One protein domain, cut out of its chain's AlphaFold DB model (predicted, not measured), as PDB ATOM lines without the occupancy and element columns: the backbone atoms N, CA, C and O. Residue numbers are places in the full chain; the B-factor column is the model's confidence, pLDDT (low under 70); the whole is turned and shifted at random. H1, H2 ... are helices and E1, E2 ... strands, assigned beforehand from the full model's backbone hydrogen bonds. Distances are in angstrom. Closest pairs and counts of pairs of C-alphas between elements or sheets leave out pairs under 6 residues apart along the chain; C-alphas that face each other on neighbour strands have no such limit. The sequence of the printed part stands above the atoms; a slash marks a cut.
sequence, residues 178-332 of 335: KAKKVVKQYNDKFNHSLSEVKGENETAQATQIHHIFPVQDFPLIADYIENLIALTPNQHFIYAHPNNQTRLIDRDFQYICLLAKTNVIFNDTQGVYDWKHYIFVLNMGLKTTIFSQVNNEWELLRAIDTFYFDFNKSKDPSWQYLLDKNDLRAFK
ATOM      1  N   LYS A 178     147.344 141.750  42.423       87.44
ATOM      2  CA  LYS A 178     148.218 140.617  42.734       87.44
ATOM      3  C   LYS A 178     149.400 141.058  43.598       87.44
ATOM      4  O   LYS A 178     149.618 140.467  44.649       87.44
ATOM      5  N   ALA A 179     150.090 142.130  43.215       90.69
ATOM      6  CA  ALA A 179     151.206 142.703  43.964       90.69
ATOM      7  C   ALA A 179     150.795 143.106  45.391       90.69
ATOM      8  O   ALA A 179     151.467 142.748  46.359       90.69
ATOM      9  N   LYS A 180     149.631 143.752  45.550       96.25
ATOM     10  CA  LYS A 180     149.092 144.094  46.876       96.25
ATOM     11  C   LYS A 180     148.834 142.870  47.747       96.25
ATOM     12  O   LYS A 180     149.152 142.893  48.933       96.25
ATOM     13  N   LYS A 181     148.289 141.793  47.171       94.56
ATOM     14  CA  LYS A 181     148.082 140.529  47.896       94.56
ATOM     15  C   LYS A 181     149.401 139.926  48.368       94.56
ATOM     16  O   LYS A 181     149.466 139.500  49.513       94.56
ATOM     17  N   VAL A 182     150.439 139.950  47.531       92.94
ATOM     18  CA  VAL A 182     151.774 139.447  47.895       92.94
ATOM     19  C   VAL A 182     152.330 140.190  49.110       92.94
ATOM     20  O   VAL A 182     152.725 139.548  50.078       92.94
ATOM     21  N   VAL A 183     152.300 141.529  49.102       96.38
ATOM     22  CA  VAL A 183     152.781 142.326  50.247       96.38
ATOM     23  C   VAL A 183     151.942 142.073  51.493       96.38
ATOM     24  O   VAL A 183     152.502 141.898  52.570       96.38
ATOM     25  N   LYS A 184     150.613 141.980  51.358       96.44
ATOM     26  CA  LYS A 184     149.732 141.676  52.492       96.44
ATOM     27  C   LYS A 184     150.053 140.314  53.112       96.44
ATOM     28  O   LYS A 184     150.271 140.243  54.313       96.44
ATOM     29  N   GLN A 185     150.156 139.263  52.301       94.25
ATOM     30  CA  GLN A 185     150.485 137.913  52.771       94.25
ATOM     31  C   GLN A 185     151.864 137.852  53.436       94.25
ATOM     32  O   GLN A 185     152.015 137.234  54.488       94.25
ATOM     33  N   TYR A 186     152.862 138.519  52.848       94.50
ATOM     34  CA  TYR A 186     154.190 138.628  53.443       94.50
ATOM     35  C   TYR A 186     154.129 139.322  54.811       94.50
ATOM     36  O   TYR A 186     154.647 138.800  55.796       94.50
ATOM     37  N   ASN A 187     153.449 140.466  54.894       95.69
ATOM     38  CA  ASN A 187     153.317 141.232  56.130       95.69
ATOM     39  C   ASN A 187     152.594 140.442  57.233       95.69
ATOM     40  O   ASN A 187     153.011 140.459  58.390       95.69
ATOM     41  N   ASP A 188     151.543 139.711  56.870       94.75
ATOM     42  CA  ASP A 188     150.767 138.903  57.812       94.75
ATOM     43  C   ASP A 188     151.608 137.754  58.383       94.75
ATOM     44  O   ASP A 188     151.568 137.485  59.584       94.75
ATOM     45  N   LYS A 189     152.425 137.114  57.536       93.88
ATOM     46  CA  LYS A 189     153.253 135.964  57.919       93.88
ATOM     47  C   LYS A 189     154.526 136.352  58.675       93.88
ATOM     48  O   LYS A 189     154.915 135.632  59.589       93.88
ATOM     49  N   PHE A 190     155.174 137.456  58.303       93.31
ATOM     50  CA  PHE A 190     156.532 137.781  58.768       93.31
ATOM     51  C   PHE A 190     156.639 139.066  59.597       93.31
ATOM     52  O   PHE A 190     157.672 139.299  60.216       93.31
ATOM     53  N   ASN A 191     155.591 139.892  59.650       92.25
ATOM     54  CA  ASN A 191     155.560 141.136  60.433       92.25
ATOM     55  C   ASN A 191     154.309 141.219  61.331       92.25
ATOM     56  O   ASN A 191     153.899 142.305  61.736       92.25
ATOM     57  N   HIS A 192     153.678 140.076  61.633       93.88
ATOM     58  CA  HIS A 192     152.497 139.964  62.503       93.88
ATOM     59  C   HIS A 192     151.361 140.926  62.134       93.88
ATOM     60  O   HIS A 192     150.667 141.446  63.011       93.88
ATOM     61  N   SER A 193     151.200 141.192  60.834       94.44
ATOM     62  CA  SER A 193     150.208 142.135  60.318       94.44
ATOM     63  C   SER A 193     150.357 143.567  60.863       94.44
ATOM     64  O   SER A 193     149.416 144.352  60.774       94.44
ATOM     65  N   LEU A 194     151.514 143.935  61.422       95.25
ATOM     66  CA  LEU A 194     151.824 145.293  61.879       95.25
ATOM     67  C   LEU A 194     152.282 146.166  60.708       95.25
ATOM     68  O   LEU A 194     152.508 145.678  59.603       95.25
ATOM     69  N   SER A 195     152.417 147.473  60.940       95.88
ATOM     70  CA  SER A 195     152.951 148.380  59.921       95.88
ATOM     71  C   SER A 195     154.425 148.105  59.618       95.88
ATOM     72  O   SER A 195     155.203 147.703  60.497       95.88
ATOM     73  N   GLU A 196     154.804 148.318  58.357       96.06
ATOM     74  CA  GLU A 196     156.204 148.426  57.941       96.06
ATOM     75  C   GLU A 196     156.824 149.724  58.492       96.06
ATOM     76  O   GLU A 196     157.979 149.703  58.910       96.06
ATOM     77  N   VAL A 197     156.049 150.813  58.600       95.56
ATOM     78  CA  VAL A 197     156.466 152.062  59.260       95.56
ATOM     79  C   VAL A 197     156.289 151.920  60.772       95.56
ATOM     80  O   VAL A 197     155.169 151.887  61.290       95.56
ATOM     81  N   LYS A 198     157.405 151.832  61.498       91.38
ATOM     82  CA  LYS A 198     157.419 151.617  62.949       91.38
ATOM     83  C   LYS A 198     157.111 152.911  63.704       91.38
ATOM     84  O   LYS A 198     157.916 153.839  63.702       91.38
ATOM     85  N   GLY A 199     155.941 152.940  64.344       83.38
ATOM     86  CA  GLY A 199     155.491 153.986  65.265       83.38
ATOM     87  C   GLY A 199     155.765 153.660  66.738       83.38
ATOM     88  O   GLY A 199     156.390 152.652  67.076       83.38
ATOM     89  N   GLU A 200     155.323 154.536  67.638       74.06
ATOM     90  CA  GLU A 200     155.394 154.310  69.085       74.06
ATOM     91  C   GLU A 200     154.212 153.453  69.533       74.06
ATOM     92  O   GLU A 200     153.065 153.807  69.281       74.06
ATOM     93  N   ASN A 201     154.493 152.316  70.181       69.56
ATOM     94  CA  ASN A 201     153.475 151.405  70.721       69.56
ATOM     95  C   ASN A 201     152.357 151.043  69.716       69.56
ATOM     96  O   ASN A 201     151.213 150.809  70.105       69.56
ATOM     97  N   GLU A 202     152.681 150.998  68.419       71.88
ATOM     98  CA  GLU A 202     151.709 150.732  67.360       71.88
ATOM     99  C   GLU A 202     151.296 149.253  67.392       71.88
ATOM    100  O   GLU A 202     152.005 148.369  66.915       71.88
ATOM    101  N   THR A 203     150.129 148.990  67.976       81.19
ATOM    102  CA  THR A 203     149.488 147.663  68.024       81.19
ATOM    103  C   THR A 203     148.427 147.486  66.936       81.19
ATOM    104  O   THR A 203     147.904 146.387  66.735       81.19
ATOM    105  N   ALA A 204     148.101 148.569  66.224       89.44
ATOM    106  CA  ALA A 204     147.101 148.568  65.173       89.44
ATOM    107  C   ALA A 204     147.556 147.744  63.961       89.44
ATOM    108  O   ALA A 204     148.718 147.745  63.552       89.44
ATOM    109  N   GLN A 205     146.595 147.046  63.365       93.25
ATOM    110  CA  GLN A 205     146.831 146.181  62.217       93.25
ATOM    111  C   GLN A 205     147.030 147.011  60.943       93.25
ATOM    112  O   GLN A 205     146.238 147.906  60.627       93.25
ATOM    113  N   ALA A 206     148.056 146.667  60.168       95.12
ATOM    114  CA  ALA A 206     148.294 147.209  58.843       95.12
ATOM    115  C   ALA A 206     147.349 146.560  57.827       95.12
ATOM    116  O   ALA A 206     147.563 145.455  57.308       95.12
ATOM    117  N   THR A 207     146.245 147.255  57.575       94.62
ATOM    118  CA  THR A 207     145.211 146.840  56.621       94.62
ATOM    119  C   THR A 207     145.354 147.527  55.267       94.62
ATOM    120  O   THR A 207     144.713 147.104  54.306       94.62
ATOM    121  N   GLN A 208     146.200 148.557  55.165       95.56
ATOM    122  CA  GLN A 208     146.347 149.372  53.964       95.56
ATOM    123  C   GLN A 208     147.647 149.023  53.240       95.56
ATOM    124  O   GLN A 208     148.731 149.296  53.746       95.56
ATOM    125  N   ILE A 209     147.546 148.445  52.038       97.38
ATOM    126  CA  ILE A 209     148.703 148.292  51.143       97.38
ATOM    127  C   ILE A 209     148.768 149.514  50.232       97.38
ATOM    128  O   ILE A 209     148.010 149.641  49.255       97.38
ATOM    129  N   HIS A 210     149.654 150.426  50.611       96.38
ATOM    130  CA  HIS A 210     149.813 151.747  50.030       96.38
ATOM    131  C   HIS A 210     150.927 151.764  48.981       96.38
ATOM    132  O   HIS A 210     151.916 151.051  49.104       96.38
ATOM    133  N   HIS A 211     150.751 152.576  47.942       95.38
ATOM    134  CA  HIS A 211     151.763 152.829  46.919       95.38
ATOM    135  C   HIS A 211     152.664 153.977  47.368       95.38
ATOM    136  O   HIS A 211     152.164 155.088  47.502       95.38
ATOM    137  N   ILE A 212     153.965 153.736  47.551       97.00
ATOM    138  CA  ILE A 212     154.926 154.782  47.945       97.00
ATOM    139  C   ILE A 212     155.011 155.854  46.849       97.00
ATOM    140  O   ILE A 212     154.940 157.048  47.133       97.00
ATOM    141  N   PHE A 213     155.110 155.429  45.588       92.44
ATOM    142  CA  PHE A 213     154.940 156.269  44.404       92.44
ATOM    143  C   PHE A 213     153.561 156.003  43.783       92.44
ATOM    144  O   PHE A 213     153.262 154.850  43.443       92.44
ATOM    145  N   PRO A 214     152.706 157.031  43.620       89.62
ATOM    146  CA  PRO A 214     151.290 156.840  43.330       89.62
ATOM    147  C   PRO A 214     151.064 156.290  41.919       89.62
ATOM    148  O   PRO A 214     151.702 156.705  40.954       89.62
ATOM    149  N   VAL A 215     150.076 155.399  41.783       84.94
ATOM    150  CA  VAL A 215     149.720 154.749  40.507       84.94
ATOM    151  C   VAL A 215     149.372 155.735  39.385       84.94
ATOM    152  O   VAL A 215     149.607 155.429  38.220       84.94
ATOM    153  N   GLN A 216     148.817 156.905  39.723       79.25
ATOM    154  CA  GLN A 216     148.412 157.920  38.742       79.25
ATOM    155  C   GLN A 216     149.624 158.532  38.032       79.25
ATOM    156  O   GLN A 216     149.584 158.722  36.819       79.25
ATOM    157  N   ASP A 217     150.709 158.759  38.773       73.75
ATOM    158  CA  ASP A 217     151.924 159.388  38.252       73.75
ATOM    159  C   ASP A 217     152.948 158.354  37.769       73.75
ATOM    160  O   ASP A 217     153.739 158.630  36.865       73.75
ATOM    161  N   PHE A 218     152.924 157.147  38.343       79.00
ATOM    162  CA  PHE A 218     153.918 156.105  38.089       79.00
ATOM    163  C   PHE A 218     153.294 154.734  37.758       79.00
ATOM    164  O   PHE A 218     153.589 153.733  38.419       79.00
ATOM    165  N   PRO A 219     152.470 154.628  36.696       74.25
ATOM    166  CA  PRO A 219     151.802 153.374  36.332       74.25
ATOM    167  C   PRO A 219     152.779 152.241  35.971       74.25
ATOM    168  O   PRO A 219     152.451 151.075  36.158       74.25
ATOM    169  N   LEU A 220     153.989 152.569  35.494       68.56
ATOM    170  CA  LEU A 220     155.020 151.594  35.101       68.56
ATOM    171  C   LEU A 220     155.643 150.823  36.271       68.56
ATOM    172  O   LEU A 220     156.269 149.792  36.040       68.56
ATOM    173  N   ILE A 221     155.506 151.332  37.497       79.31
ATOM    174  CA  ILE A 221     156.023 150.700  38.720       79.31
ATOM    175  C   ILE A 221     154.897 150.350  39.702       79.31
ATOM    176  O   ILE A 221     155.140 150.077  40.876       79.31
ATOM    177  N   ALA A 222     153.641 150.391  39.254       84.31
ATOM    178  CA  ALA A 222     152.486 150.229  40.129       84.31
ATOM    179  C   ALA A 222     152.276 148.783  40.610       84.31
ATOM    180  O   ALA A 222     151.656 148.570  41.652       84.31
ATOM    181  N   ASP A 223     152.759 147.795  39.861       84.62
ATOM    182  CA  ASP A 223     152.688 146.366  40.180       84.62
ATOM    183  C   ASP A 223     153.989 145.807  40.780       84.62
ATOM    184  O   ASP A 223     154.074 144.618  41.085       84.62
ATOM    185  N   TYR A 224     154.987 146.660  41.013       87.81
ATOM    186  CA  TYR A 224     156.204 146.287  41.722       87.81
ATOM    187  C   TYR A 224     155.919 146.267  43.219       87.81
ATOM    188  O   TYR A 224     155.522 147.280  43.800       87.81
ATOM    189  N   ILE A 225     156.139 145.126  43.872       95.56
ATOM    190  CA  ILE A 225     155.894 145.006  45.316       95.56
ATOM    191  C   ILE A 225     156.868 145.860  46.137       95.56
ATOM    192  O   ILE A 225     156.576 146.228  47.269       95.56
ATOM    193  N   GLU A 226     158.009 146.221  45.551       97.19
ATOM    194  CA  GLU A 226     158.983 147.161  46.101       97.19
ATOM    195  C   GLU A 226     158.430 148.596  46.197       97.19
ATOM    196  O   GLU A 226     158.911 149.376  47.012       97.19
ATOM    197  N   ASN A 227     157.398 148.938  45.415       97.19
ATOM    198  CA  ASN A 227     156.684 150.219  45.479       97.19
ATOM    199  C   ASN A 227     155.479 150.187  46.449       97.19
ATOM    200  O   ASN A 227     154.714 151.147  46.546       97.19
ATOM    201  N   LEU A 228     155.255 149.072  47.142       98.12
ATOM    202  CA  LEU A 228     154.109 148.878  48.027       98.12
ATOM    203  C   LEU A 228     154.560 148.771  49.481       98.12
ATOM    204  O   LEU A 228     155.552 148.108  49.765       98.12
ATOM    205  N   ILE A 229     153.812 149.366  50.406       98.25
ATOM    206  CA  ILE A 229     154.115 149.355  51.840       98.25
ATOM    207  C   ILE A 229     152.849 149.100  52.665       98.25
ATOM    208  O   ILE A 229     151.787 149.654  52.368       98.25
ATOM    209  N   ALA A 230     152.940 148.236  53.677       98.00
ATOM    210  CA  ALA A 230     151.843 147.977  54.605       98.00
ATOM    211  C   ALA A 230     151.782 149.049  55.708       98.00
ATOM    212  O   ALA A 230     152.727 149.211  56.477       98.00
ATOM    213  N   LEU A 231     150.649 149.749  55.798       96.69
ATOM    214  CA  LEU A 231     150.391 150.841  56.737       96.69
ATOM    215  C   LEU A 231     149.133 150.587  57.572       96.69
ATOM    216  O   LEU A 231     148.193 149.908  57.135       96.69
ATOM    217  N   THR A 232     149.082 151.191  58.761       95.25
ATOM    218  CA  THR A 232     147.830 151.293  59.527       95.25
ATOM    219  C   THR A 232     146.872 152.289  58.858       95.25
ATOM    220  O   THR A 232     147.310 153.138  58.073       95.25
ATOM    221  N   PRO A 233     145.553 152.226  59.131       92.19
ATOM    222  CA  PRO A 233     144.603 153.200  58.590       92.19
ATOM    223  C   PRO A 233     144.996 154.654  58.872       92.19
ATOM    224  O   PRO A 233     144.907 155.483  57.973       92.19
ATOM    225  N   ASN A 234     145.495 154.951  60.076       90.06
ATOM    226  CA  ASN A 234     145.932 156.300  60.440       90.06
ATOM    227  C   ASN A 234     147.138 156.737  59.607       90.06
ATOM    228  O   ASN A 234     147.115 157.805  59.007       90.06
ATOM    229  N   GLN A 235     148.158 155.889  59.489       92.75
ATOM    230  CA  GLN A 235     149.325 156.191  58.660       92.75
ATOM    231  C   GLN A 235     148.950 156.405  57.185       92.75
ATOM    232  O   GLN A 235     149.487 157.291  56.529       92.75
ATOM    233  N   HIS A 236     147.994 155.638  56.660       91.88
ATOM    234  CA  HIS A 236     147.536 155.798  55.284       91.88
ATOM    235  C   HIS A 236     146.713 157.080  55.072       91.88
ATOM    236  O   HIS A 236     147.006 157.855  54.167       91.88
ATOM    237  N   PHE A 237     145.676 157.307  55.880       87.62
ATOM    238  CA  PHE A 237     144.720 158.393  55.650       87.62
ATOM    239  C   PHE A 237     145.164 159.739  56.223       87.62
ATOM    240  O   PHE A 237     144.777 160.768  55.687       87.62
ATOM    241  N   ILE A 238     145.975 159.747  57.283       86.50
ATOM    242  CA  ILE A 238     146.413 160.976  57.956       86.50
ATOM    243  C   ILE A 238     147.806 161.378  57.471       86.50
ATOM    244  O   ILE A 238     147.999 162.527  57.082       86.50
ATOM    245  N   TYR A 239     148.765 160.444  57.467       90.50
ATOM    246  CA  TYR A 239     150.158 160.779  57.151       90.50
ATOM    247  C   TYR A 239     150.457 160.729  55.655       90.50
ATOM    248  O   TYR A 239     151.002 161.685  55.117       90.50
ATOM    249  N   ALA A 240     150.080 159.653  54.956       88.81
ATOM    250  CA  ALA A 240     150.367 159.535  53.525       88.81
ATOM    251  C   ALA A 240     149.490 160.451  52.665       88.81
ATOM    252  O   ALA A 240     149.933 160.905  51.613       88.81
ATOM    253  N   HIS A 241     148.265 160.734  53.111       86.88
ATOM    254  CA  HIS A 241     147.279 161.524  52.379       86.88
ATOM    255  C   HIS A 241     146.778 162.705  53.224       86.88
ATOM    256  O   HIS A 241     145.691 162.621  53.793       86.88
ATOM    257  N   PRO A 242     147.514 163.829  53.297       76.12
ATOM    258  CA  PRO A 242     147.142 164.964  54.136       76.12
ATOM    259  C   PRO A 242     145.706 165.416  53.862       76.12
ATOM    260  O   PRO A 242     145.286 165.536  52.707       76.12
ATOM    261  N   ASN A 243     144.936 165.660  54.924       73.62
ATOM    262  CA  ASN A 243     143.515 166.021  54.844       73.62
ATOM    263  C   ASN A 243     142.640 164.986  54.101       73.62
ATOM    264  O   ASN A 243     141.662 165.362  53.452       73.62
ATOM    265  N   ASN A 244     142.993 163.693  54.161       71.12
ATOM    266  CA  ASN A 244     142.331 162.591  53.450       71.12
ATOM    267  C   ASN A 244     142.295 162.759  51.918       71.12
ATOM    268  O   ASN A 244     141.464 162.154  51.231       71.12
ATOM    269  N   GLN A 245     143.192 163.571  51.351       75.25
ATOM    270  CA  GLN A 245     143.275 163.769  49.907       75.25
ATOM    271  C   GLN A 245     144.069 162.627  49.273       75.25
ATOM    272  O   GLN A 245     145.251 162.757  48.982       75.25
ATOM    273  N   THR A 246     143.397 161.508  48.997       71.38
ATOM    274  CA  THR A 246     144.003 160.274  48.446       71.38
ATOM    275  C   THR A 246     144.682 160.429  47.079       71.38
ATOM    276  O   THR A 246     145.335 159.506  46.598       71.38
ATOM    277  N   ARG A 247     144.533 161.595  46.438       67.69
ATOM    278  CA  ARG A 247     145.217 161.962  45.190       67.69
ATOM    279  C   ARG A 247     146.610 162.549  45.412       67.69
ATOM    280  O   ARG A 247     147.385 162.587  44.466       67.69
ATOM    281  N   LEU A 248     146.914 163.023  46.618       76.06
ATOM    282  CA  LEU A 248     148.195 163.629  46.965       76.06
ATOM    283  C   LEU A 248     148.957 162.700  47.902       76.06
ATOM    284  O   LEU A 248     148.354 162.095  48.784       76.06
ATOM    285  N   ILE A 249     150.272 162.607  47.723       87.38
ATOM    286  CA  ILE A 249     151.155 161.947  48.683       87.38
ATOM    287  C   ILE A 249     151.900 163.013  49.474       87.38
ATOM    288  O   ILE A 249     152.471 163.937  48.888       87.38
ATOM    289  N   ASP A 250     151.914 162.877  50.797       92.56
ATOM    290  CA  ASP A 250     152.797 163.681  51.629       92.56
ATOM    291  C   ASP A 250     154.251 163.301  51.357       92.56
ATOM    292  O   ASP A 250     154.697 162.194  51.668       92.56
ATOM    293  N   ARG A 251     154.993 164.229  50.757       93.06
ATOM    294  CA  ARG A 251     156.382 164.007  50.362       93.06
ATOM    295  C   ARG A 251     157.268 163.632  51.542       93.06
ATOM    296  O   ARG A 251     158.123 162.761  51.421       93.06
ATOM    297  N   ASP A 252     157.078 164.286  52.675       94.31
ATOM    298  CA  ASP A 252     157.943 164.041  53.809       94.31
ATOM    299  C   ASP A 252     157.609 162.617  54.375       94.31
ATOM    300  O   ASP A 252     158.490 161.911  54.863       94.31
ATOM    301  N   PHE A 253     156.360 162.132  54.281       95.06
ATOM    302  CA  PHE A 253     155.972 160.815  54.816       95.06
ATOM    303  C   PHE A 253     156.347 159.718  53.825       95.06
ATOM    304  O   PHE A 253     156.722 158.616  54.218       95.06
ATOM    305  N   GLN A 254     156.328 160.037  52.530       96.25
ATOM    306  CA  GLN A 254     156.919 159.212  51.485       96.25
ATOM    307  C   GLN A 254     158.391 158.909  51.789       96.25
ATOM    308  O   GLN A 254     158.804 157.765  51.621       96.25
ATOM    309  N   TYR A 255     159.161 159.878  52.297       97.19
ATOM    310  CA  TYR A 255     160.539 159.637  52.735       97.19
ATOM    311  C   TYR A 255     160.615 158.600  53.862       97.19
ATOM    312  O   TYR A 255     161.341 157.615  53.736       97.19
ATOM    313  N   ILE A 256     159.805 158.749  54.915       96.31
ATOM    314  CA  ILE A 256     159.722 157.769  56.015       96.31
ATOM    315  C   ILE A 256     159.338 156.378  55.483       96.31
ATOM    316  O   ILE A 256     159.941 155.378  55.874       96.31
ATOM    317  N   CYS A 257     158.382 156.303  54.553       97.62
ATOM    318  CA  CYS A 257     158.004 155.060  53.882       97.62
ATOM    319  C   CYS A 257     159.172 154.441  53.103       97.62
ATOM    320  O   CYS A 257     159.342 153.226  53.143       97.62
ATOM    321  N   LEU A 258     159.985 155.238  52.405       97.75
ATOM    322  CA  LEU A 258     161.155 154.741  51.673       97.75
ATOM    323  C   LEU A 258     162.219 154.168  52.612       97.75
ATOM    324  O   LEU A 258     162.766 153.102  52.320       97.75
ATOM    325  N   LEU A 259     162.469 154.822  53.751       96.44
ATOM    326  CA  LEU A 259     163.363 154.301  54.787       96.44
ATOM    327  C   LEU A 259     162.828 152.980  55.346       96.44
ATOM    328  O   LEU A 259     163.494 151.953  55.252       96.44
ATOM    329  N   ALA A 260     161.575 152.964  55.805       96.19
ATOM    330  CA  ALA A 260     160.929 151.757  56.317       96.19
ATOM    331  C   ALA A 260     160.953 150.608  55.292       96.19
ATOM    332  O   ALA A 260     161.273 149.467  55.633       96.19
ATOM    333  N   LYS A 261     160.680 150.909  54.015       97.31
ATOM    334  CA  LYS A 261     160.689 149.908  52.948       97.31
ATOM    335  C   LYS A 261     162.078 149.351  52.680       97.31
ATOM    336  O   LYS A 261     162.212 148.145  52.471       97.31
ATOM    337  N   THR A 262     163.101 150.202  52.733       95.88
ATOM    338  CA  THR A 262     164.502 149.779  52.643       95.88
ATOM    339  C   THR A 262     164.784 148.708  53.700       95.88
ATOM    340  O   THR A 262     165.285 147.636  53.367       95.88
ATOM    341  N   ASN A 263     164.351 148.922  54.945       93.31
ATOM    342  CA  ASN A 263     164.563 147.979  56.051       93.31
ATOM    343  C   ASN A 263     163.910 146.631  55.779       93.31
ATOM    344  O   ASN A 263     164.514 145.590  56.027       93.31
ATOM    345  N   VAL A 264     162.677 146.646  55.278       94.56
ATOM    346  CA  VAL A 264     161.927 145.425  54.975       94.56
ATOM    347  C   VAL A 264     162.612 144.627  53.872       94.56
ATOM    348  O   VAL A 264     162.739 143.414  54.002       94.56
ATOM    349  N   ILE A 265     163.092 145.295  52.820       94.75
ATOM    350  CA  ILE A 265     163.773 144.646  51.693       94.75
ATOM    351  C   ILE A 265     165.128 144.072  52.123       94.75
ATOM    352  O   ILE A 265     165.450 142.944  51.764       94.75
ATOM    353  N   PHE A 266     165.918 144.806  52.910       91.94
ATOM    354  CA  PHE A 266     167.232 144.333  53.364       91.94
ATOM    355  C   PHE A 266     167.157 143.187  54.374       91.94
ATOM    356  O   PHE A 266     168.057 142.351  54.410       91.94
ATOM    357  N   ASN A 267     166.096 143.135  55.177       91.25
ATOM    358  CA  ASN A 267     165.885 142.073  56.160       91.25
ATOM    359  C   ASN A 267     165.013 140.920  55.627       91.25
ATOM    360  O   ASN A 267     164.626 140.040  56.396       91.25
ATOM    361  N   ASP A 268     164.686 140.905  54.332       92.75
ATOM    362  CA  ASP A 268     163.901 139.833  53.727       92.75
ATOM    363  C   ASP A 268     164.726 138.553  53.559       92.75
ATOM    364  O   ASP A 268     165.461 138.358  52.589       92.75
ATOM    365  N   THR A 269     164.554 137.629  54.500       88.81
ATOM    366  CA  THR A 269     165.201 136.312  54.455       88.81
ATOM    367  C   THR A 269     164.492 135.321  53.531       88.81
ATOM    368  O   THR A 269     164.998 134.221  53.319       88.81
ATOM    369  N   GLN A 270     163.303 135.654  53.023       89.25
ATOM    370  CA  GLN A 270     162.480 134.769  52.193       89.25
ATOM    371  C   GLN A 270     162.764 134.955  50.698       89.25
ATOM    372  O   GLN A 270     162.345 134.130  49.884       89.25
ATOM    373  N   GLY A 271     163.471 136.027  50.325       86.50
ATOM    374  CA  GLY A 271     163.748 136.368  48.930       86.50
ATOM    375  C   GLY A 271     162.481 136.730  48.153       86.50
ATOM    376  O   GLY A 271     162.371 136.443  46.960       86.50
ATOM    377  N   VAL A 272     161.498 137.308  48.846       89.00
ATOM    378  CA  VAL A 272     160.256 137.820  48.270       89.00
ATOM    379  C   VAL A 272     160.493 139.132  47.538       89.00
ATOM    380  O   VAL A 272     159.835 139.338  46.521       89.00
ATOM    381  N   TYR A 273     161.406 139.992  47.993       92.56
ATOM    382  CA  TYR A 273     161.812 141.264  47.385       92.56
ATOM    383  C   TYR A 273     163.045 141.110  46.476       92.56
ATOM    384  O   TYR A 273     163.907 140.272  46.720       92.56
ATOM    385  N   ASP A 274     163.141 141.916  45.408       88.50
ATOM    386  CA  ASP A 274     164.295 141.918  44.496       88.50
ATOM    387  C   ASP A 274     164.991 143.282  44.498       88.50
ATOM    388  O   ASP A 274     164.381 144.327  44.266       88.50
ATOM    389  N   TRP A 275     166.305 143.257  44.712       87.69
ATOM    390  CA  TRP A 275     167.134 144.458  44.756       87.69
ATOM    391  C   TRP A 275     167.072 145.277  43.462       87.69
ATOM    392  O   TRP A 275     166.908 146.494  43.506       87.69
ATOM    393  N   LYS A 276     167.165 144.637  42.289       86.38
ATOM    394  CA  LYS A 276     167.187 145.344  40.999       86.38
ATOM    395  C   LYS A 276     165.844 146.002  40.710       86.38
ATOM    396  O   LYS A 276     165.810 147.111  40.180       86.38
ATOM    397  N   HIS A 277     164.750 145.340  41.073       87.81
ATOM    398  CA  HIS A 277     163.417 145.926  41.027       87.81
ATOM    399  C   HIS A 277     163.293 147.120  41.974       87.81
ATOM    400  O   HIS A 277     162.730 148.135  41.570       87.81
ATOM    401  N   TYR A 278     163.866 147.057  43.179       95.94
ATOM    402  CA  TYR A 278     163.839 148.201  44.091       95.94
ATOM    403  C   TYR A 278     164.617 149.400  43.538       95.94
ATOM    404  O   TYR A 278     164.091 150.510  43.496       95.94
ATOM    405  N   ILE A 279     165.822 149.167  43.004       91.56
ATOM    406  CA  ILE A 279     166.610 150.194  42.306       91.56
ATOM    407  C   ILE A 279     165.820 150.806  41.142       91.56
ATOM    408  O   ILE A 279     165.822 152.024  40.964       91.56
ATOM    409  N   PHE A 280     165.114 149.985  40.358       81.31
ATOM    410  CA  PHE A 280     164.259 150.469  39.275       81.31
ATOM    411  C   PHE A 280     163.102 151.336  39.793       81.31
ATOM    412  O   PHE A 280     162.877 152.418  39.254       81.31
ATOM    413  N   VAL A 281     162.415 150.908  40.859       91.81
ATOM    414  CA  VAL A 281     161.343 151.678  41.515       91.81
ATOM    415  C   VAL A 281     161.849 153.040  41.986       91.81
ATOM    416  O   VAL A 281     161.211 154.046  41.689       91.81
ATOM    417  N   LEU A 282     163.003 153.093  42.656       95.19
ATOM    418  CA  LEU A 282     163.593 154.343  43.149       95.19
ATOM    419  C   LEU A 282     163.988 155.284  42.006       95.19
ATOM    420  O   LEU A 282     163.617 156.455  42.018       95.19
ATOM    421  N   ASN A 283     164.682 154.772  40.986       83.00
ATOM    422  CA  ASN A 283     165.054 155.550  39.802       83.00
ATOM    423  C   ASN A 283     163.825 156.114  39.073       83.00
ATOM    424  O   ASN A 283     163.805 157.287  38.703       83.00
ATOM    425  N   MET A 284     162.780 155.304  38.894       75.69
ATOM    426  CA  MET A 284     161.543 155.737  38.241       75.69
ATOM    427  C   MET A 284     160.766 156.749  39.087       75.69
ATOM    428  O   MET A 284     160.369 157.792  38.570       75.69
ATOM    429  N   GLY A 285     160.565 156.460  40.375       83.25
ATOM    430  CA  GLY A 285     159.790 157.285  41.302       83.25
ATOM    431  C   GLY A 285     160.422 158.649  41.581       83.25
ATOM    432  O   GLY A 285     159.731 159.666  41.602       83.25
ATOM    433  N   LEU A 286     161.752 158.689  41.710       90.44
ATOM    434  CA  LEU A 286     162.528 159.912  41.953       90.44
ATOM    435  C   LEU A 286     163.095 160.533  40.667       90.44
ATOM    436  O   LEU A 286     163.840 161.509  40.728       90.44
ATOM    437  N   LYS A 287     162.724 159.988  39.499       83.94
ATOM    438  CA  LYS A 287     163.104 160.479  38.162       83.94
ATOM    439  C   LYS A 287     164.617 160.685  38.019       83.94
ATOM    440  O   LYS A 287     165.087 161.743  37.606       83.94
ATOM    441  N   THR A 288     165.378 159.653  38.360       82.38
ATOM    442  CA  THR A 288     166.843 159.664  38.394       82.38
ATOM    443  C   THR A 288     167.433 158.342  37.897       82.38
ATOM    444  O   THR A 288     166.712 157.406  37.560       82.38
ATOM    445  N   THR A 289     168.760 158.267  37.834       83.06
ATOM    446  CA  THR A 289     169.516 157.033  37.558       83.06
ATOM    447  C   THR A 289     170.576 156.730  38.616       83.06
ATOM    448  O   THR A 289     171.243 155.698  38.535       83.06
ATOM    449  N   ILE A 290     170.739 157.595  39.628       86.81
ATOM    450  CA  ILE A 290     171.847 157.491  40.589       86.81
ATOM    451  C   ILE A 290     171.818 156.183  41.387       86.81
ATOM    452  O   ILE A 290     172.870 155.652  41.734       86.81
ATOM    453  N   PHE A 291     170.631 155.609  41.614       88.56
ATOM    454  CA  PHE A 291     170.491 154.366  42.371       88.56
ATOM    455  C   PHE A 291     171.100 153.168  41.634       88.56
ATOM    456  O   PHE A 291     171.465 152.183  42.261       88.56
ATOM    457  N   SER A 292     171.302 153.250  40.314       85.06
ATOM    458  CA  SER A 292     171.991 152.199  39.549       85.06
ATOM    459  C   SER A 292     173.473 152.049  39.897       85.06
ATOM    460  O   SER A 292     174.070 151.039  39.534       85.06
ATOM    461  N   GLN A 293     174.066 153.041  40.563       84.88
ATOM    462  CA  GLN A 293     175.476 153.043  40.964       84.88
ATOM    463  C   GLN A 293     175.676 152.650  42.434       84.88
ATOM    464  O   GLN A 293     176.812 152.516  42.881       84.88
ATOM    465  N   VAL A 294     174.583 152.475  43.180       87.06
ATOM    466  CA  VAL A 294     174.603 152.125  44.600       87.06
ATOM    467  C   VAL A 294     174.909 150.640  44.774       87.06
ATOM    468  O   VAL A 294     174.248 149.787  44.180       87.06
ATOM    469  N   ASN A 295     175.868 150.327  45.645       82.56
ATOM    470  CA  ASN A 295     176.329 148.954  45.874       82.56
ATOM    471  C   ASN A 295     175.886 148.375  47.220       82.56
ATOM    472  O   ASN A 295     175.958 147.164  47.425       82.56
ATOM    473  N   ASN A 296     175.465 149.222  48.158       85.81
ATOM    474  CA  ASN A 296     175.114 148.808  49.512       85.81
ATOM    475  C   ASN A 296     174.002 149.677  50.119       85.81
ATOM    476  O   ASN A 296     173.655 150.740  49.609       85.81
ATOM    477  N   GLU A 297     173.469 149.204  51.243       87.50
ATOM    478  CA  GLU A 297     172.423 149.853  52.043       87.50
ATOM    479  C   GLU A 297     172.748 151.314  52.389       87.50
ATOM    480  O   GLU A 297     171.907 152.195  52.237       87.50
ATOM    481  N   TRP A 298     173.985 151.593  52.806       88.75
ATOM    482  CA  TRP A 298     174.395 152.927  53.244       88.75
ATOM    483  C   TRP A 298     174.417 153.938  52.102       88.75
ATOM    484  O   TRP A 298     173.953 155.068  52.257       88.75
ATOM    485  N   GLU A 299     174.957 153.543  50.952       91.94
ATOM    486  CA  GLU A 299     174.924 154.343  49.730       91.94
ATOM    487  C   GLU A 299     173.488 154.592  49.263       91.94
ATOM    488  O   GLU A 299     173.186 155.708  48.842       91.94
ATOM    489  N   LEU A 300     172.599 153.600  49.401       94.38
ATOM    490  CA  LEU A 300     171.187 153.736  49.045       94.38
ATOM    491  C   LEU A 300     170.500 154.799  49.895       94.38
ATOM    492  O   LEU A 300     169.888 155.713  49.349       94.38
ATOM    493  N   LEU A 301     170.634 154.700  51.219       94.31
ATOM    494  CA  LEU A 301     170.011 155.633  52.156       94.31
ATOM    495  C   LEU A 301     170.531 157.057  51.943       94.31
ATOM    496  O   LEU A 301     169.735 157.980  51.818       94.31
ATOM    497  N   ARG A 302     171.850 157.234  51.771       93.44
ATOM    498  CA  ARG A 302     172.416 158.551  51.426       93.44
ATOM    499  C   ARG A 302     171.868 159.096  50.112       93.44
ATOM    500  O   ARG A 302     171.613 160.290  50.018       93.44
ATOM    501  N   ALA A 303     171.703 158.250  49.096       94.75
ATOM    502  CA  ALA A 303     171.122 158.667  47.826       94.75
ATOM    503  C   ALA A 303     169.655 159.096  47.995       94.75
ATOM    504  O   ALA A 303     169.270 160.119  47.433       94.75
ATOM    505  N   ILE A 304     168.861 158.387  48.810       96.44
ATOM    506  CA  ILE A 304     167.487 158.791  49.150       96.44
ATOM    507  C   ILE A 304     167.491 160.163  49.838       96.44
ATOM    508  O   ILE A 304     166.743 161.036  49.399       96.44
ATOM    509  N   ASP A 305     168.358 160.400  50.830       94.62
ATOM    510  CA  ASP A 305     168.422 161.681  51.556       94.62
ATOM    511  C   ASP A 305     168.571 162.888  50.616       94.62
ATOM    512  O   ASP A 305     167.988 163.943  50.860       94.62
ATOM    513  N   THR A 306     169.320 162.743  49.513       95.12
ATOM    514  CA  THR A 306     169.522 163.844  48.549       95.12
ATOM    515  C   THR A 306     168.221 164.342  47.918       95.12
ATOM    516  O   THR A 306     168.140 165.505  47.530       95.12
ATOM    517  N   PHE A 307     167.187 163.498  47.857       95.62
ATOM    518  CA  PHE A 307     165.867 163.858  47.342       95.62
ATOM    519  C   PHE A 307     164.924 164.407  48.406       95.62
ATOM    520  O   PHE A 307     163.853 164.875  48.029       95.62
ATOM    521  N   TYR A 308     165.298 164.365  49.687       95.00
ATOM    522  CA  TYR A 308     164.475 164.775  50.833       95.00
ATOM    523  C   TYR A 308     165.261 165.644  51.832       95.00
ATOM    524  O   TYR A 308     164.982 165.646  53.029       95.00
ATOM    525  N   PHE A 309     166.246 166.407  51.345       89.81
ATOM    526  CA  PHE A 309     167.123 167.252  52.171       89.81
ATOM    527  C   PHE A 309     166.376 168.348  52.954       89.81
ATOM    528  O   PHE A 309     166.868 168.849  53.961       89.81
ATOM    529  N   ASP A 310     165.195 168.729  52.479       90.31
ATOM    530  CA  ASP A 310     164.270 169.721  53.029       90.31
ATOM    531  C   ASP A 310     163.163 169.089  53.896       90.31
ATOM    532  O   ASP A 310     162.161 169.746  54.179       90.31
ATOM    533  N   PHE A 311     163.334 167.832  54.327       91.25
ATOM    534  CA  PHE A 311     162.407 167.134  55.219       91.25
ATOM    535  C   PHE A 311     162.003 168.000  56.419       91.25
ATOM    536  O   PHE A 311     162.823 168.367  57.272       91.25
ATOM    537  N   ASN A 312     160.706 168.293  56.520       89.00
ATOM    538  CA  ASN A 312     160.190 169.135  57.586       89.00
ATOM    539  C   ASN A 312     159.840 168.322  58.839       89.00
ATOM    540  O   ASN A 312     158.684 167.984  59.089       89.00
ATOM    541  N   LYS A 313     160.836 168.105  59.699       84.81
ATOM    542  CA  LYS A 313     160.662 167.432  60.999       84.81
ATOM    543  C   LYS A 313     159.656 168.095  61.951       84.81
ATOM    544  O   LYS A 313     159.243 167.467  62.916       84.81
ATOM    545  N   SER A 314     159.302 169.363  61.721       84.00
ATOM    546  CA  SER A 314     158.361 170.120  62.562       84.00
ATOM    547  C   SER A 314     156.913 170.071  62.070       84.00
ATOM    548  O   SER A 314     156.029 170.615  62.726       84.00
ATOM    549  N   LYS A 315     156.668 169.425  60.922       83.62
ATOM    550  CA  LYS A 315     155.353 169.341  60.281       83.62
ATOM    551  C   LYS A 315     154.319 168.620  61.140       83.62
ATOM    552  O   LYS A 315     153.160 169.018  61.146       83.62
ATOM    553  N   ASP A 316     154.747 167.601  61.877       85.12
ATOM    554  CA  ASP A 316     153.954 166.955  62.917       85.12
ATOM    555  C   ASP A 316     154.892 166.362  63.991       85.12
ATOM    556  O   ASP A 316     156.005 165.934  63.670       85.12
ATOM    557  N   PRO A 317     154.499 166.368  65.280       83.31
ATOM    558  CA  PRO A 317     155.378 165.975  66.385       83.31
ATOM    559  C   PRO A 317     155.936 164.548  66.287       83.31
ATOM    560  O   PRO A 317     156.998 164.264  66.838       83.31
ATOM    561  N   SER A 318     155.239 163.648  65.590       85.00
ATOM    562  CA  SER A 318     155.643 162.250  65.424       85.00
ATOM    563  C   SER A 318     156.764 162.056  64.401       85.00
ATOM    564  O   SER A 318     157.395 161.003  64.368       85.00
ATOM    565  N   TRP A 319     157.059 163.058  63.575       88.31
ATOM    566  CA  TRP A 319     157.878 162.901  62.377       88.31
ATOM    567  C   TRP A 319     159.345 162.623  62.641       88.31
ATOM    568  O   TRP A 319     159.921 161.728  62.026       88.31
ATOM    569  N   GLN A 320     159.941 163.362  63.576       86.69
ATOM    570  CA  GLN A 320     161.316 163.099  63.992       86.69
ATOM    571  C   GLN A 320     161.437 161.686  64.571       86.69
ATOM    572  O   GLN A 320     162.364 160.955  64.245       86.69
ATOM    573  N   TYR A 321     160.458 161.276  65.377       87.75
ATOM    574  CA  TYR A 321     160.443 159.945  65.966       87.75
ATOM    575  C   TYR A 321     160.295 158.845  64.905       87.75
ATOM    576  O   TYR A 321     161.034 157.861  64.921       87.75
ATOM    577  N   LEU A 322     159.362 159.009  63.964       90.62
ATOM    578  CA  LEU A 322     159.166 158.072  62.859       90.62
ATOM    579  C   LEU A 322     160.426 157.968  61.998       90.62
ATOM    580  O   LEU A 322     160.806 156.862  61.623       90.62
ATOM    581  N   LEU A 323     161.104 159.083  61.729       90.12
ATOM    582  CA  LEU A 323     162.384 159.078  61.030       90.12
ATOM    583  C   LEU A 323     163.418 158.233  61.788       90.12
ATOM    584  O   LEU A 323     163.931 157.255  61.247       90.12
ATOM    585  N   ASP A 324     163.651 158.545  63.064       87.94
ATOM    586  CA  ASP A 324     164.669 157.888  63.892       87.94
ATOM    587  C   ASP A 324     164.419 156.380  64.056       87.94
ATOM    588  O   ASP A 324     165.356 155.591  64.175       87.94
ATOM    589  N   LYS A 325     163.150 155.951  64.070       89.38
ATOM    590  CA  LYS A 325     162.772 154.536  64.194       89.38
ATOM    591  C   LYS A 325     162.854 153.745  62.901       89.38
ATOM    592  O   LYS A 325     162.928 152.519  62.967       89.38
ATOM    593  N   ASN A 326     162.804 154.414  61.755       91.31
ATOM    594  CA  ASN A 326     162.784 153.754  60.455       91.31
ATOM    595  C   ASN A 326     164.098 153.936  59.683       91.31
ATOM    596  O   ASN A 326     164.292 153.257  58.681       91.31
ATOM    597  N   ASP A 327     165.035 154.755  60.158       88.50
ATOM    598  CA  ASP A 327     166.381 154.858  59.596       88.50
ATOM    599  C   ASP A 327     167.326 153.773  60.162       88.50
ATOM    600  O   ASP A 327     167.674 153.780  61.345       88.50
ATOM    601  N   LEU A 328     167.802 152.845  59.316       78.19
ATOM    602  CA  LEU A 328     168.732 151.760  59.710       78.19
ATOM    603  C   LEU A 328     170.026 152.275  60.334       78.19
ATOM    604  O   LEU A 328     170.666 151.580  61.130       78.19
ATOM    605  N   ARG A 329     170.426 153.496  59.986       82.75
ATOM    606  CA  ARG A 329     171.672 154.105  60.450       82.75
ATOM    607  C   ARG A 329     171.589 154.469  61.926       82.75
ATOM    608  O   ARG A 329     172.585 154.352  62.637       82.75
ATOM    609  N   ALA A 330     170.397 154.825  62.406       66.06
ATOM    610  CA  ALA A 330     170.161 155.160  63.807       66.06
ATOM    611  C   ALA A 330     170.392 153.964  64.753       66.06
ATOM    612  O   ALA A 330     170.721 154.153  65.926       66.06
ATOM    613  N   PHE A 331     170.275 152.729  64.248       56.72
ATOM    614  CA  PHE A 331     170.503 151.506  65.024       56.72
ATOM    615  C   PHE A 331     171.971 151.060  65.041       56.72
ATOM    616  O   PHE A 331     172.415 150.491  66.036       56.72
ATOM    617  N   LYS A 332     172.741 151.346  63.982       53.34
ATOM    618  CA  LYS A 332     174.155 150.936  63.855       53.34
ATOM    619  C   LYS A 332     175.145 151.862  64.580       53.34
ATOM    620  O   LYS A 332     176.290 151.481  64.754       53.34
TER     621      LYS A 332
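Overview. This is residues 178 to 332 of the 335 residues of the protein "Hin4II restriction endonuclease" of Helicobacter pylori Hp P-4d (UniProt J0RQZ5). A small rounded body is built round H3, the longest helix, which runs through its core with H6 and H7 packed nearly parallel to it. A hairpin of two short strands, E1 and E2, forms one flank, with H1 over one of its faces and H2 and H3 towards the other; H4 and H5 lie at the opposite flank, beside H6. The printed part has 155 residues, with eight named helices and two strands in the order H1 E1 E2 H2 H3 H4 H5 H6 H7 H8, an antiparallel sheet E1 - E2 and the class mostly helix. It is compact, with a radius of gyration of the C-alphas of 14.3 A and spans of 36 by 36 by 34 A.

Arrangement. Start with H1, residues 178 to 190; its Lys 184 and Ala 230 of E2, residues 228 to 231, have the closest C-alphas of that pair, 7.0 A apart. E1, residues 208 to 211, and E2 are an antiparallel hairpin; look for N 210 and O 229 at 2.9 A and N 231 and O 208 at 2.8 A. H2, residues 233 to 240, and the hub H3, residues 251 to 266, only just touch, with 3 pairs of C-alphas within 8 A, closest at Ala 240 and Phe 253, 5.9 A; H3 does so with residues 253 to 254 alone. Ile 229 of E2 and Lys 261 of H3 are their closest C-alphas, 6.7 A. H4, residues 275 to 285, touches H5, residues 290 to 293, closest at the C-alphas of Ile 279 and Phe 291, 5.7 A. H6, residues 297 to 306, touches H3 at a shallow tilt of 8 degrees, opposite ways, closest at the C-alphas of Leu 259 and Leu 301, 7.3 A. H7, residues 319 to 326, touches residues 256 to 263 of H3 alone, at a shallow tilt of 12 degrees, the same way, with the C-alphas of Ala 260 and Asn 326 closest at 5.0 A. H8, residues 328 to 332, is close to H3 but not clearly touching, closest at the C-alphas of Asn 263 and Leu 328, 6.7 A. Every O i to N i+4 pair is within hydrogen-bond range in H1, H3, H4, H6 and H7; H2 has 3 of 4, H8 0 of 1 but 2 of 2 O i to N i+3 pairs, and H5 is too short for an O i to N i+4 pair.

Along the chain. Find C-alpha 178 at (148.218, 140.617, 42.734), where H1 begins its 18.3 A. H3 starts at C-alpha 251, (156.382, 164.007, 50.362), and runs 22.7 A; H4 measures 15.2 A and H6 14.7 A. H8 ends at C-alpha 332, (174.155, 150.936, 63.855).

Size, cuts and confidence. The farthest C-alphas, of Asn 243 and Asn 295, are 38.1 A apart. The printed part has no cut; the links H1 to E1, E1 to E2 and H6 to H7 are long. Mean pLDDT of the printed part is 88.6, and residues 201, 220, 247 and 330 to 332 are under 70.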